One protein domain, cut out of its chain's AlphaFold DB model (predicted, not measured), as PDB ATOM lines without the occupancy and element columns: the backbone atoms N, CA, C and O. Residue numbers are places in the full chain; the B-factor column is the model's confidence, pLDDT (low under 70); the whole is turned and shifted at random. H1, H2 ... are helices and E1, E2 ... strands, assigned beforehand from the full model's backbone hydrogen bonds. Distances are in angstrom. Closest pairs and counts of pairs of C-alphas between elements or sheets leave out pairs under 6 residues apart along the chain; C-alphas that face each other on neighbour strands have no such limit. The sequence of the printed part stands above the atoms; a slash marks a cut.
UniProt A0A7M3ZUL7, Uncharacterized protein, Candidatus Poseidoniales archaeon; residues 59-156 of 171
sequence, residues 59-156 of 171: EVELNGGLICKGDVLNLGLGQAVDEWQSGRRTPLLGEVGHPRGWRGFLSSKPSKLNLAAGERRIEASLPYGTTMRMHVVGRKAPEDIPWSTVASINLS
ATOM      1  N   GLU A  59      24.850   6.840  -0.668       93.12
ATOM      2  CA  GLU A  59      23.741   6.620  -1.585       93.12
ATOM      3  C   GLU A  59      22.434   6.453  -0.816       93.12
ATOM      4  O   GLU A  59      22.330   5.669   0.127       93.12
ATOM      5  N   VAL A  60      21.413   7.183  -1.249       94.12
ATOM      6  CA  VAL A  60      20.059   7.116  -0.704       94.12
ATOM      7  C   VAL A  60      19.118   6.805  -1.854       94.12
ATOM      8  O   VAL A  60      18.886   7.642  -2.727       94.12
ATOM      9  N   GLU A  61      18.575   5.595  -1.864       95.31
ATOM     10  CA  GLU A  61      17.565   5.186  -2.828       95.31
ATOM     11  C   GLU A  61      16.186   5.622  -2.338       95.31
ATOM     12  O   GLU A  61      15.767   5.327  -1.218       95.31
ATOM     13  N   LEU A  62      15.452   6.311  -3.199       92.62
ATOM     14  CA  LEU A  62      14.091   6.749  -2.968       92.62
ATOM     15  C   LEU A  62      13.093   5.764  -3.584       92.62
ATOM     16  O   LEU A  62      13.346   5.113  -4.599       92.62
ATOM     17  N   ASN A  63      11.899   5.712  -3.002       86.19
ATOM     18  CA  ASN A  63      10.755   5.005  -3.554       86.19
ATOM     19  C   ASN A  63      10.516   5.467  -5.004       86.19
ATOM     20  O   ASN A  63      10.250   6.640  -5.254       86.19
ATOM     21  N   GLY A  64      10.602   4.530  -5.951       83.44
ATOM     22  CA  GLY A  64      10.554   4.824  -7.388       83.44
ATOM     23  C   GLY A  64      11.895   4.676  -8.115       83.44
ATOM     24  O   GLY A  64      11.936   4.910  -9.319       83.44
ATOM     25  N   GLY A  65      12.961   4.262  -7.419       86.00
ATOM     26  CA  GLY A  65      14.258   3.911  -8.016       86.00
ATOM     27  C   GLY A  65      15.170   5.109  -8.301       86.00
ATOM     28  O   GLY A  65      16.155   4.978  -9.022       86.00
ATOM     29  N   LEU A  66      14.840   6.288  -7.766       90.94
ATOM     30  CA  LEU A  66      15.698   7.469  -7.848       90.94
ATOM     31  C   LEU A  66      16.793   7.373  -6.779       90.94
ATOM     32  O   LEU A  66      16.483   7.073  -5.634       90.94
ATOM     33  N   ILE A  67      18.049   7.659  -7.127       93.12
ATOM     34  CA  ILE A  67      19.180   7.582  -6.189       93.12
ATOM     35  C   ILE A  67      19.774   8.975  -5.987       93.12
ATOM     36  O   ILE A  67      20.236   9.604  -6.942       93.12
ATOM     37  N   CYS A  68      19.795   9.437  -4.740       91.31
ATOM     38  CA  CYS A  68      20.555  10.608  -4.319       91.31
ATOM     39  C   CYS A  68      21.960  10.166  -3.912       91.31
ATOM     40  O   CYS A  68      22.105   9.240  -3.117       91.31
ATOM     41  N   LYS A  69      22.991  10.831  -4.442       90.56
ATOM     42  CA  LYS A  69      24.390  10.576  -4.080       90.56
ATOM     43  C   LYS A  69      25.018  11.832  -3.469       90.56
ATOM     44  O   LYS A  69      24.768  12.936  -3.962       90.56
ATOM     45  N   GLY A  70      25.827  11.672  -2.426       87.19
ATOM     46  CA  GLY A  70      26.488  12.778  -1.724       87.19
ATOM     47  C   GLY A  70      26.912  12.391  -0.315       87.19
ATOM     48  O   GLY A  70      27.375  11.276  -0.136       87.19
ATOM     49  N   ASP A  71      26.733  13.282   0.660       86.50
ATOM     50  CA  ASP A  71      27.129  13.048   2.055       86.50
ATOM     51  C   ASP A  71      25.917  13.136   2.990       86.50
ATOM     52  O   ASP A  71      25.247  14.174   3.067       86.50
ATOM     53  N   VAL A  72      25.616  12.064   3.725       88.19
ATOM     54  CA  VAL A  72      24.587  12.088   4.770       88.19
ATOM     55  C   VAL A  72      25.176  12.697   6.035       88.19
ATOM     56  O   VAL A  72      26.071  12.147   6.669       88.19
ATOM     57  N   LEU A  73      24.627  13.843   6.431       85.62
ATOM     58  CA  LEU A  73      25.105  14.623   7.572       85.62
ATOM     59  C   LEU A  73      24.469  14.166   8.887       85.62
ATOM     60  O   LEU A  73      25.102  14.230   9.937       85.62
ATOM     61  N   ASN A  74      23.195  13.769   8.846       88.00
ATOM     62  CA  ASN A  74      22.456  13.329  10.027       88.00
ATOM     63  C   ASN A  74      21.263  12.453   9.614       88.00
ATOM     64  O   ASN A  74      20.532  12.800   8.686       88.00
ATOM     65  N   LEU A  75      21.043  11.337  10.316       89.31
ATOM     66  CA  LEU A  75      19.931  10.421  10.042       89.31
ATOM     67  C   LEU A  75      18.584  10.923  10.579       89.31
ATOM     68  O   LEU A  75      17.544  10.524  10.070       89.31
ATOM     69  N   GLY A  76      18.570  11.777  11.598       88.38
ATOM     70  CA  GLY A  76      17.364  12.366  12.185       88.38
ATOM     71  C   GLY A  76      16.539  11.367  12.999       88.38
ATOM     72  O   GLY A  76      15.333  11.545  13.167       88.38
ATOM     73  N   LEU A  77      17.181  10.299  13.485       87.25
ATOM     74  CA  LEU A  77      16.547   9.180  14.196       87.25
ATOM     75  C   LEU A  77      16.786   9.207  15.712       87.25
ATOM     76  O   LEU A  77      16.368   8.298  16.429       87.25
ATOM     77  N   GLY A  78      17.425  10.272  16.198       84.69
ATOM     78  CA  GLY A  78      17.724  10.495  17.604       84.69
ATOM     79  C   GLY A  78      19.165  10.151  17.978       84.69
ATOM     80  O   GLY A  78      19.869   9.419  17.284       84.69
ATOM     81  N   GLN A  79      19.577  10.666  19.135       81.44
ATOM     82  CA  GLN A  79      20.971  10.682  19.582       81.44
ATOM     83  C   GLN A  79      21.623   9.292  19.646       81.44
ATOM     84  O   GLN A  79      22.781   9.143  19.276       81.44
ATOM     85  N   ALA A  80      20.884   8.258  20.057       79.75
ATOM     86  CA  ALA A  80      21.426   6.901  20.149       79.75
ATOM     87  C   ALA A  80      21.843   6.326  18.780       79.75
ATOM     88  O   ALA A  80      22.788   5.544  18.700       79.75
ATOM     89  N   VAL A  81      21.138   6.701  17.706       81.50
ATOM     90  CA  VAL A  81      21.478   6.279  16.340       81.50
ATOM     91  C   VAL A  81      22.646   7.104  15.805       81.50
ATOM     92  O   VAL A  81      23.530   6.539  15.167       81.50
ATOM     93  N   ASP A  82      22.699   8.397  16.123       80.12
ATOM     94  CA  ASP A  82      23.800   9.284  15.726       80.12
ATOM     95  C   ASP A  82      25.131   8.862  16.386       80.12
ATOM     96  O   ASP A  82      26.150   8.732  15.710       80.12
ATOM     97  N   GLU A  83      25.121   8.544  17.686       79.50
ATOM     98  CA  GLU A  83      26.289   8.005  18.407       79.50
ATOM     99  C   GLU A  83      26.710   6.626  17.879       79.50
ATOM    100  O   GLU A  83      27.893   6.280  17.835       79.50
ATOM    101  N   TRP A  84      25.740   5.811  17.459       77.81
ATOM    102  CA  TRP A  84      26.032   4.532  16.829       77.81
ATOM    103  C   TRP A  84      26.685   4.703  15.454       77.81
ATOM    104  O   TRP A  84      27.632   3.980  15.131       77.81
ATOM    105  N   GLN A  85      26.187   5.656  14.663       75.44
ATOM    106  CA  GLN A  85      26.694   5.983  13.337       75.44
ATOM    107  C   GLN A  85      28.112   6.557  13.410       75.44
ATOM    108  O   GLN A  85      28.944   6.153  12.601       75.44
ATOM    109  N   SER A  86      28.410   7.449  14.362       72.94
ATOM    110  CA  SER A  86      29.734   8.083  14.470       72.94
ATOM    111  C   SER A  86      30.844   7.082  14.801       72.94
ATOM    112  O   SER A  86      31.953   7.183  14.287       72.94
ATOM    113  N   GLY A  87      30.544   6.059  15.605       72.50
ATOM    114  CA  GLY A  87      31.516   5.040  16.006       72.50
ATOM    115  C   GLY A  87      31.749   3.915  14.990       72.50
ATOM    116  O   GLY A  87      32.464   2.956  15.305       72.50
ATOM    117  N   ARG A  88      31.116   3.946  13.810       76.50
ATOM    118  CA  ARG A  88      31.200   2.841  12.842       76.50
ATOM    119  C   ARG A  88      32.514   2.875  12.061       76.50
ATOM    120  O   ARG A  88      33.023   3.927  11.706       76.50
ATOM    121  N   ARG A  89      33.034   1.693  11.731       76.81
ATOM    122  CA  ARG A  89      34.224   1.515  10.872       76.81
ATOM    123  C   ARG A  89      33.925   0.739   9.593       76.81
ATOM    124  O   ARG A  89      34.826   0.287   8.900       76.81
ATOM    125  N   THR A  90      32.645   0.537   9.318       82.50
ATOM    126  CA  THR A  90      32.137  -0.224   8.182       82.50
ATOM    127  C   THR A  90      31.007   0.555   7.513       82.50
ATOM    128  O   THR A  90      30.427   1.452   8.148       82.50
ATOM    129  N   PRO A  91      30.677   0.237   6.249       84.69
ATOM    130  CA  PRO A  91      29.520   0.812   5.578       84.69
ATOM    131  C   PRO A  91      28.244   0.587   6.390       84.69
ATOM    132  O   PRO A  91      28.076  -0.463   7.021       84.69
ATOM    133  N   LEU A  92      27.364   1.584   6.382       87.94
ATOM    134  CA  LEU A  92      26.057   1.515   7.016       87.94
ATOM    135  C   LEU A  92      25.001   1.293   5.938       87.94
ATOM    136  O   LEU A  92      24.703   2.178   5.144       87.94
ATOM    137  N   LEU A  93      24.432   0.096   5.942       91.50
ATOM    138  CA  LEU A  93      23.352  -0.294   5.053       91.50
ATOM    139  C   LEU A  93      22.025  -0.131   5.779       91.50
ATOM    140  O   LEU A  93      21.913  -0.470   6.959       91.50
ATOM    141  N   GLY A  94      21.014   0.359   5.078       91.25
ATOM    142  CA  GLY A  94      19.681   0.492   5.632       91.25
ATOM    143  C   GLY A  94      18.598   0.148   4.631       91.25
ATOM    144  O   GLY A  94      18.682   0.512   3.465       91.25
ATOM    145  N   GLU A  95      17.559  -0.527   5.102       91.69
ATOM    146  CA  GLU A  95      16.365  -0.831   4.319       91.69
ATOM    147  C   GLU A  95      15.119  -0.350   5.049       91.69
ATOM    148  O   GLU A  95      14.962  -0.559   6.259       91.69
ATOM    149  N   VAL A  96      14.210   0.264   4.296       90.06
ATOM    150  CA  VAL A  96      12.953   0.786   4.821       90.06
ATOM    151  C   VAL A  96      11.773  -0.025   4.294       90.06
ATOM    152  O   VAL A  96      11.449  -0.053   3.106       90.06
ATOM    153  N   GLY A  97      11.068  -0.670   5.218       86.88
ATOM    154  CA  GLY A  97       9.804  -1.346   4.968       86.88
ATOM    155  C   GLY A  97       8.621  -0.407   5.187       86.88
ATOM    156  O   GLY A  97       8.194  -0.201   6.325       86.88
ATOM    157  N   HIS A  98       8.045   0.113   4.104       84.81
ATOM    158  CA  HIS A  98       6.790   0.868   4.158       84.81
ATOM    159  C   HIS A  98       5.559  -0.047   4.022       84.81
ATOM    160  O   HIS A  98       5.569  -0.974   3.202       84.81
ATOM    161  N   PRO A  99       4.455   0.214   4.748       76.56
ATOM    162  CA  PRO A  99       3.181  -0.459   4.499       76.56
ATOM    163  C   PRO A  99       2.679  -0.136   3.078       76.56
ATOM    164  O   PRO A  99       2.452   1.025   2.752       76.56
ATOM    165  N   ARG A 100       2.489  -1.148   2.217       70.88
ATOM    166  CA  ARG A 100       2.030  -0.964   0.822       70.88
ATOM    167  C   ARG A 100       0.549  -1.332   0.629       70.88
ATOM    168  O   ARG A 100       0.025  -2.232   1.284       70.88
ATOM    169  N   GLY A 101      -0.106  -0.662  -0.326       65.31
ATOM    170  CA  GLY A 101      -1.464  -0.960  -0.814       65.31
ATOM    171  C   GLY A 101      -2.607  -0.247  -0.075       65.31
ATOM    172  O   GLY A 101      -2.393   0.490   0.881       65.31
ATOM    173  N   TRP A 102      -3.852  -0.504  -0.499       57.38
ATOM    174  CA  TRP A 102      -5.092   0.042   0.091       57.38
ATOM    175  C   TRP A 102      -5.242  -0.230   1.599       57.38
ATOM    176  O   TRP A 102      -5.870   0.543   2.315       57.38
ATOM    177  N   ARG A 103      -4.606  -1.295   2.104       55.66
ATOM    178  CA  ARG A 103      -4.526  -1.613   3.539       55.66
ATOM    179  C   ARG A 103      -3.544  -0.722   4.311       55.66
ATOM    180  O   ARG A 103      -3.701  -0.594   5.517       55.66
ATOM    181  N   GLY A 104      -2.568  -0.104   3.645       56.16
ATOM    182  CA  GLY A 104      -1.635   0.859   4.244       56.16
ATOM    183  C   GLY A 104      -2.297   2.201   4.563       56.16
ATOM    184  O   GLY A 104      -2.016   2.779   5.601       56.16
ATOM    185  N   PHE A 105      -3.263   2.633   3.744       53.34
ATOM    186  CA  PHE A 105      -4.046   3.860   3.976       53.34
ATOM    187  C   PHE A 105      -4.918   3.801   5.245       53.34
ATOM    188  O   PHE A 105      -5.260   4.830   5.816       53.34
ATOM    189  N   LEU A 106      -5.272   2.590   5.684       55.78
ATOM    190  CA  LEU A 106      -6.056   2.317   6.897       55.78
ATOM    191  C   LEU A 106      -5.185   1.825   8.064       55.78
ATOM    192  O   LEU A 106      -5.697   1.571   9.153       55.78
ATOM    193  N   SER A 107      -3.882   1.635   7.842       53.41
ATOM    194  CA  SER A 107      -2.981   1.072   8.840       53.41
ATOM    195  C   SER A 107      -2.154   2.169   9.494       53.41
ATOM    196  O   SER A 107      -1.347   2.821   8.850       53.41
ATOM    197  N   SER A 108      -2.277   2.295  10.814       58.19
ATOM    198  CA  SER A 108      -1.397   3.104  11.664       58.19
ATOM    199  C   SER A 108      -0.003   2.492  11.867       58.19
ATOM    200  O   SER A 108       0.730   2.916  12.760       58.19
ATOM    201  N   LYS A 109       0.370   1.454  11.098       62.53
ATOM    202  CA  LYS A 109       1.654   0.772  11.282       62.53
ATOM    203  C   LYS A 109       2.789   1.687  10.818       62.53
ATOM    204  O   LYS A 109       2.804   2.062   9.644       62.53
ATOM    205  N   PRO A 110       3.741   2.024  11.704       70.25
ATOM    206  CA  PRO A 110       4.879   2.844  11.329       70.25
ATOM    207  C   PRO A 110       5.740   2.109  10.300       70.25
ATOM    208  O   PRO A 110       5.753   0.874  10.240       70.25
ATOM    209  N   SER A 111       6.462   2.878   9.487       81.69
ATOM    210  CA  SER A 111       7.469   2.301   8.597       81.69
ATOM    211  C   SER A 111       8.580   1.689   9.448       81.69
ATOM    212  O   SER A 111       8.905   2.211  10.514       81.69
ATOM    213  N   LYS A 112       9.139   0.566   9.009       87.38
ATOM    214  CA  LYS A 112      10.232  -0.098   9.720       87.38
ATOM    215  C   LYS A 112      11.550   0.220   9.045       87.38
ATOM    216  O   LYS A 112      11.638   0.093   7.831       87.38
ATOM    217  N   LEU A 113      12.550   0.585   9.828       88.56
ATOM    218  CA  LEU A 113      13.916   0.769   9.373       88.56
ATOM    219  C   LEU A 113      14.786  -0.335   9.961       88.56
ATOM    220  O   LEU A 113      14.830  -0.509  11.179       88.56
ATOM    221  N   ASN A 114      15.502  -1.038   9.093       90.25
ATOM    222  CA  ASN A 114      16.571  -1.941   9.484       90.25
ATOM    223  C   ASN A 114      17.894  -1.299   9.098       90.25
ATOM    224  O   ASN A 114      18.100  -1.018   7.924       90.25
ATOM    225  N   LEU A 115      18.773  -1.081  10.068       89.31
ATOM    226  CA  LEU A 115      20.126  -0.579   9.869       89.31
ATOM    227  C   LEU A 115      21.139  -1.672  10.209       89.31
ATOM    228  O   LEU A 115      21.004  -2.355  11.225       89.31
ATOM    229  N   ALA A 116      22.175  -1.812   9.389       87.00
ATOM    230  CA  ALA A 116      23.254  -2.768   9.582       87.00
ATOM    231  C   ALA A 116      24.616  -2.120   9.307       87.00
ATOM    232  O   ALA A 116      24.842  -1.559   8.240       87.00
ATOM    233  N   ALA A 117      25.536  -2.246  10.261       85.25
ATOM    234  CA  ALA A 117      26.935  -1.857  10.109       85.25
ATOM    235  C   ALA A 117      27.829  -2.987  10.638       85.25
ATOM    236  O   ALA A 117      27.965  -3.182  11.850       85.25
ATOM    237  N   GLY A 118      28.421  -3.769   9.727       82.25
ATOM    238  CA  GLY A 118      29.152  -4.992  10.082       82.25
ATOM    239  C   GLY A 118      28.260  -6.001  10.820       82.25
ATOM    240  O   GLY A 118      27.218  -6.406  10.310       82.25
ATOM    241  N   GLU A 119      28.653  -6.392  12.033       79.44
ATOM    242  CA  GLU A 119      27.881  -7.316  12.882       79.44
ATOM    243  C   GLU A 119      26.751  -6.629  13.670       79.44
ATOM    244  O   GLU A 119      25.863  -7.294  14.203       79.44
ATOM    245  N   ARG A 120      26.756  -5.290  13.748       80.75
ATOM    246  CA  ARG A 120      25.765  -4.528  14.516       80.75
ATOM    247  C   ARG A 120      24.521  -4.291  13.672       80.75
ATOM    248  O   ARG A 120      24.619  -3.857  12.525       80.75
ATOM    249  N   ARG A 121      23.351  -4.530  14.264       85.94
ATOM    250  CA  ARG A 121      22.046  -4.314  13.632       85.94
ATOM    251  C   ARG A 121      21.118  -3.552  14.565       85.94
ATOM    252  O   ARG A 121      21.099  -3.825  15.763       85.94
ATOM    253  N   ILE A 122      20.345  -2.632  14.004       84.62
ATOM    254  CA  ILE A 122      19.289  -1.894  14.699       84.62
ATOM    255  C   ILE A 122      18.007  -2.035  13.881       84.62
ATOM    256  O   ILE A 122      17.994  -1.720  12.694       84.62
ATOM    257  N   GLU A 123      16.928  -2.493  14.513       86.00
ATOM    258  CA  GLU A 123      15.571  -2.394  13.966       86.00
ATOM    259  C   GLU A 123      14.840  -1.286  14.727       86.00
ATOM    260  O   GLU A 123      14.750  -1.319  15.956       86.00
ATOM    261  N   ALA A 124      14.328  -0.295  14.004       80.19
ATOM    262  CA  ALA A 124      13.608   0.835  14.571       80.19
ATOM    263  C   ALA A 124      12.284   1.071  13.835       80.19
ATOM    264  O   ALA A 124      12.160   0.854  12.630       80.19
ATOM    265  N   SER A 125      11.276   1.544  14.569       82.25
ATOM    266  CA  SER A 125      10.064   2.091  13.951       82.25
ATOM    267  C   SER A 125      10.311   3.555  13.614       82.25
ATOM    268  O   SER A 125      10.656   4.331  14.501       82.25
ATOM    269  N   LEU A 126      10.130   3.928  12.351       83.19
ATOM    270  CA  LEU A 126      10.293   5.297  11.880       83.19
ATOM    271  C   LEU A 126       9.137   6.164  12.395       83.19
ATOM    272  O   LEU A 126       7.975   5.875  12.073       83.19
ATOM    273  N   PRO A 127       9.428   7.222  13.170       76.88
ATOM    274  CA  PRO A 127       8.424   8.201  13.545       76.88
ATOM    275  C   PRO A 127       7.844   8.903  12.313       76.88
ATOM    276  O   PRO A 127       8.461   8.994  11.251       76.88
ATOM    277  N   TYR A 128       6.626   9.423  12.441       77.50
ATOM    278  CA  TYR A 128       6.039  10.228  11.376       77.50
ATOM    279  C   TYR A 128       6.760  11.579  11.265       77.50
ATOM    280  O   TYR A 128       7.004  12.235  12.274       77.50
ATOM    281  N   GLY A 129       7.071  12.006  10.038       81.50
ATOM    282  CA  GLY A 129       7.678  13.313   9.764       81.50
ATOM    283  C   GLY A 129       9.187  13.411  10.008       81.50
ATOM    284  O   GLY A 129       9.743  14.491   9.827       81.50
ATOM    285  N   THR A 130       9.871  12.321  10.378       89.06
ATOM    286  CA  THR A 130      11.339  12.325  10.463       89.06
ATOM    287  C   THR A 130      11.973  12.472   9.086       89.06
ATOM    288  O   THR A 130      11.535  11.871   8.099       89.06
ATOM    289  N   THR A 131      13.052  13.243   9.043       93.00
ATOM    290  CA  THR A 131      13.831  13.531   7.842       93.00
ATOM    291  C   THR A 131      15.301  13.219   8.097       93.00
ATOM    292  O   THR A 131      15.769  13.279   9.230       93.00
ATOM    293  N   MET A 132      16.010  12.859   7.036       93.31
ATOM    294  CA  MET A 132      17.456  12.687   7.004       93.31
ATOM    295  C   MET A 132      18.066  13.894   6.306       93.31
ATOM    296  O   MET A 132      17.601  14.285   5.238       93.31
ATOM    297  N   ARG A 133      19.123  14.468   6.873       93.44
ATOM    298  CA  ARG A 133      19.802  15.620   6.286       93.44
ATOM    299  C   ARG A 133      20.980  15.161   5.440       93.44
ATOM    300  O   ARG A 133      21.890  14.511   5.950       93.44
ATOM    301  N   MET A 134      20.977  15.534   4.166       91.75
ATOM    302  CA  MET A 134      21.981  15.111   3.192       91.75
ATOM    303  C   MET A 134      22.473  16.297   2.366       91.75
ATOM    304  O   MET A 134      21.686  17.140   1.933       91.75
ATOM    305  N   HIS A 135      23.776  16.362   2.102       89.38
ATOM    306  CA  HIS A 135      24.305  17.210   1.042       89.38
ATOM    307  C   HIS A 135      24.379  16.407  -0.255       89.38
ATOM    308  O   HIS A 135      25.256  15.571  -0.436       89.38
ATOM    309  N   VAL A 136      23.424  16.642  -1.153       87.94
ATOM    310  CA  VAL A 136      23.372  15.968  -2.455       87.94
ATOM    311  C   VAL A 136      24.277  16.680  -3.452       87.94
ATOM    312  O   VAL A 136      24.276  17.911  -3.554       87.94
ATOM    313  N   VAL A 137      25.026  15.915  -4.242       83.06
ATOM    314  CA  VAL A 137      25.938  16.515  -5.216       83.06
ATOM    315  C   VAL A 137      25.190  17.290  -6.295       83.06
ATOM    316  O   VAL A 137      24.134  16.898  -6.787       83.06
ATOM    317  N   GLY A 138      25.747  18.451  -6.640       78.31
ATOM    318  CA  GLY A 138      25.128  19.415  -7.544       78.31
ATOM    319  C   GLY A 138      24.119  20.340  -6.856       78.31
ATOM    320  O   GLY A 138      23.641  21.284  -7.489       78.31
ATOM    321  N   ARG A 139      23.813  20.136  -5.566       79.81
ATOM    322  CA  ARG A 139      23.001  21.065  -4.770       79.81
ATOM    323  C   ARG A 139      23.878  22.079  -4.036       79.81
ATOM    324  O   ARG A 139      24.942  21.757  -3.513       79.81
ATOM    325  N   LYS A 140      23.401  23.328  -3.991       79.00
ATOM    326  CA  LYS A 140      24.097  24.451  -3.333       79.00
ATOM    327  C   LYS A 140      24.023  24.403  -1.807       79.00
ATOM    328  O   LYS A 140      24.878  24.977  -1.149       79.00
ATOM    329  N   ALA A 141      22.992  23.772  -1.260       83.44
ATOM    330  CA  ALA A 141      22.777  23.639   0.171       83.44
ATOM    331  C   ALA A 141      22.326  22.204   0.488       83.44
ATOM    332  O   ALA A 141      21.752  21.559  -0.396       83.44
ATOM    333  N   PRO A 142      22.566  21.715   1.716       90.12
ATOM    334  CA  PRO A 142      21.994  20.459   2.185       90.12
ATOM    335  C   PRO A 142      20.465  20.487   2.151       90.12
ATOM    336  O   PRO A 142      19.853  21.533   2.382       90.12
ATOM    337  N   GLU A 143      19.865  19.329   1.908       92.06
ATOM    338  CA  GLU A 143      18.420  19.126   1.857       92.06
ATOM    339  C   GLU A 143      17.971  18.075   2.876       92.06
ATOM    340  O   GLU A 143      18.734  17.187   3.265       92.06
ATOM    341  N   ASP A 144      16.724  18.204   3.325       94.69
ATOM    342  CA  ASP A 144      16.100  17.263   4.248       94.69
ATOM    343  C   ASP A 144      15.252  16.273   3.434       94.69
ATOM    344  O   ASP A 144      14.245  16.637   2.823       94.69
ATOM    345  N   ILE A 145      15.676  15.012   3.409       92.69
ATOM    346  CA  ILE A 145      15.028  13.911   2.698       92.69
ATOM    347  C   ILE A 145      14.058  13.215   3.663       92.69
ATOM    348  O   ILE A 145      14.493  12.660   4.676       92.69
ATOM    349  N   PRO A 146      12.742  13.197   3.395       92.12
ATOM    350  CA  PRO A 146      11.789  12.510   4.260       92.12
ATOM    351  C   PRO A 146      12.029  11.001   4.291       92.12
ATOM    352  O   PRO A 146      12.064  10.348   3.252       92.12
ATOM    353  N   TRP A 147      12.074  10.400   5.482       91.44
ATOM    354  CA  TRP A 147      12.210   8.940   5.601       91.44
ATOM    355  C   TRP A 147      11.063   8.174   4.940       91.44
ATOM    356  O   TRP A 147      11.245   7.046   4.502       91.44
ATOM    357  N   SER A 148       9.888   8.795   4.807       88.62
ATOM    358  CA  SER A 148       8.747   8.235   4.076       88.62
ATOM    359  C   SER A 148       9.007   8.028   2.581       88.62
ATOM    360  O   SER A 148       8.254   7.309   1.928       88.62
ATOM    361  N   THR A 149      10.019   8.691   2.015       90.00
ATOM    362  CA  THR A 149      10.389   8.546   0.604       90.00
ATOM    363  C   THR A 149      11.586   7.634   0.393       90.00
ATOM    364  O   THR A 149      11.852   7.302  -0.752       90.00
ATOM    365  N   VAL A 150      12.298   7.228   1.443       92.31
ATOM    366  CA  VAL A 150      13.530   6.434   1.344       92.31
ATOM    367  C   VAL A 150      13.187   4.950   1.273       92.31
ATOM    368  O   VAL A 150      12.447   4.455   2.109       92.31
ATOM    369  N   ALA A 151      13.735   4.237   0.295       92.19
ATOM    370  CA  ALA A 151      13.629   2.788   0.171       92.19
ATOM    371  C   ALA A 151      14.837   2.082   0.801       92.19
ATOM    372  O   ALA A 151      14.669   1.125   1.562       92.19
ATOM    373  N   SER A 152      16.045   2.569   0.515       93.81
ATOM    374  CA  SER A 152      17.287   2.020   1.051       93.81
ATOM    375  C   SER A 152      18.351   3.109   1.205       93.81
ATOM    376  O   SER A 152      18.270   4.172   0.587       93.81
ATOM    377  N   ILE A 153      19.338   2.859   2.063       93.44
ATOM    378  CA  ILE A 153      20.544   3.678   2.183       93.44
ATOM    379  C   ILE A 153      21.780   2.784   2.141       93.44
ATOM    380  O   ILE A 153      21.788   1.674   2.675       93.44
ATOM    381  N   ASN A 154      22.839   3.300   1.539       92.25
ATOM    382  CA  ASN A 154      24.169   2.723   1.554       92.25
ATOM    383  C   ASN A 154      25.147   3.851   1.858       92.25
ATOM    384  O   ASN A 154      25.547   4.599   0.968       92.25
ATOM    385  N   LEU A 155      25.464   4.010   3.141       89.50
ATOM    386  CA  LEU A 155      26.407   5.023   3.581       89.50
ATOM    387  C   LEU A 155      27.797   4.418   3.606       89.50
ATOM    388  O   LEU A 155      28.043   3.390   4.252       89.50
ATOM    389  N   SER A 156      28.709   5.073   2.913       84.94
ATOM    390  CA  SER A 156      30.069   4.613   2.736       84.94
ATOM    391  C   SER A 156      30.824   4.606   4.066       84.94
ATOM    392  O   SER A 156      30.362   5.158   5.065       84.94
TER     393      SER A 156
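What this domain is: This is residues 59 to 156 of the 171 residues of an uncharacterized protein of Candidatus Poseidoniales archaeon (UniProt A0A7M3ZUL7). One antiparallel sheet of eight strands curls strongly, like part of a barrel that does not close, with its edge strands E5 and E7 apart; the short helix H1 packs on it near E2, E4 and E5. From the E3 to E4 hairpin a long loop reaches out, and its residues 100 to 106 stick out from the body. The printed part has 98 residues, with E1, E2, H1, E3, E4, E5, E6, E7 and E8 along the chain, and the sheet order is E5, E4, E3, E8, E1, E2, E6, E7. The class is mostly strand, and the whole is compact, with a radius of gyration of the C-alphas of 13.5 A and spans of 39 by 33 by 21 A.

Where its parts are: Begin at one edge of the sheet, with E5, residues 120 to 126, 18.5 A long. Beside it find E4, residues 111 to 117, 20.0 A, then E3, residues 92 to 97, 16.6 A. Next come E8, residues 150 to 155, 13.1 A, ending at C-alpha 155 (26.407, 5.023, 3.581), and E1, residues 59 to 62, 9.7 A, beginning at C-alpha 59 (23.741, 6.620, -1.585). E2, residues 66 to 74, is 20.0 A; E6, residues 131 to 136, is 14.2 A; E7, residues 143 to 146, is 9.7 A. H1, residues 79 to 86, runs 10.5 A from C-alpha 79 (20.971, 10.682, 19.582).

How they stand to each other: Look first at E3, E4 and E5, a meander, each strand the antiparallel neighbour of the one before: N 113 and O 124 are 2.8 A apart, N 95 and O 114 2.9 A. On the other side of E3 lies E8, antiparallel at 172 degrees, with N 94 and O 153 2.8 A apart. E8 and E1 are antiparallel at 177 degrees, with N 61 and O 152 2.9 A apart. E1 and E2 form a hairpin, with N 60 and O 68 2.9 A apart. E2 bends by 80 degrees at residue 70 and pairs with E1 over residues 66 to 69 but with E6 over 70 to 74, where N 71 and O 135 are 2.9 A apart. E6 and E7 form a hairpin, with N 132 and O 145 2.8 A apart. H1 is on the sheet; its closest C-alpha pair with E2 is Asn 74 and Asp 82, 7.1 A. In H1 every O i to N i+4 pair is within hydrogen-bond range.

The domain as a whole: The C-alphas of Arg 89 and Trp 102, the two farthest apart, are 40.8 A apart. The printed part has no cut. The link from E3 to E4, 13 residues, is long. Mean pLDDT of the printed part is 83.3; residues 101 to 109 are under 70.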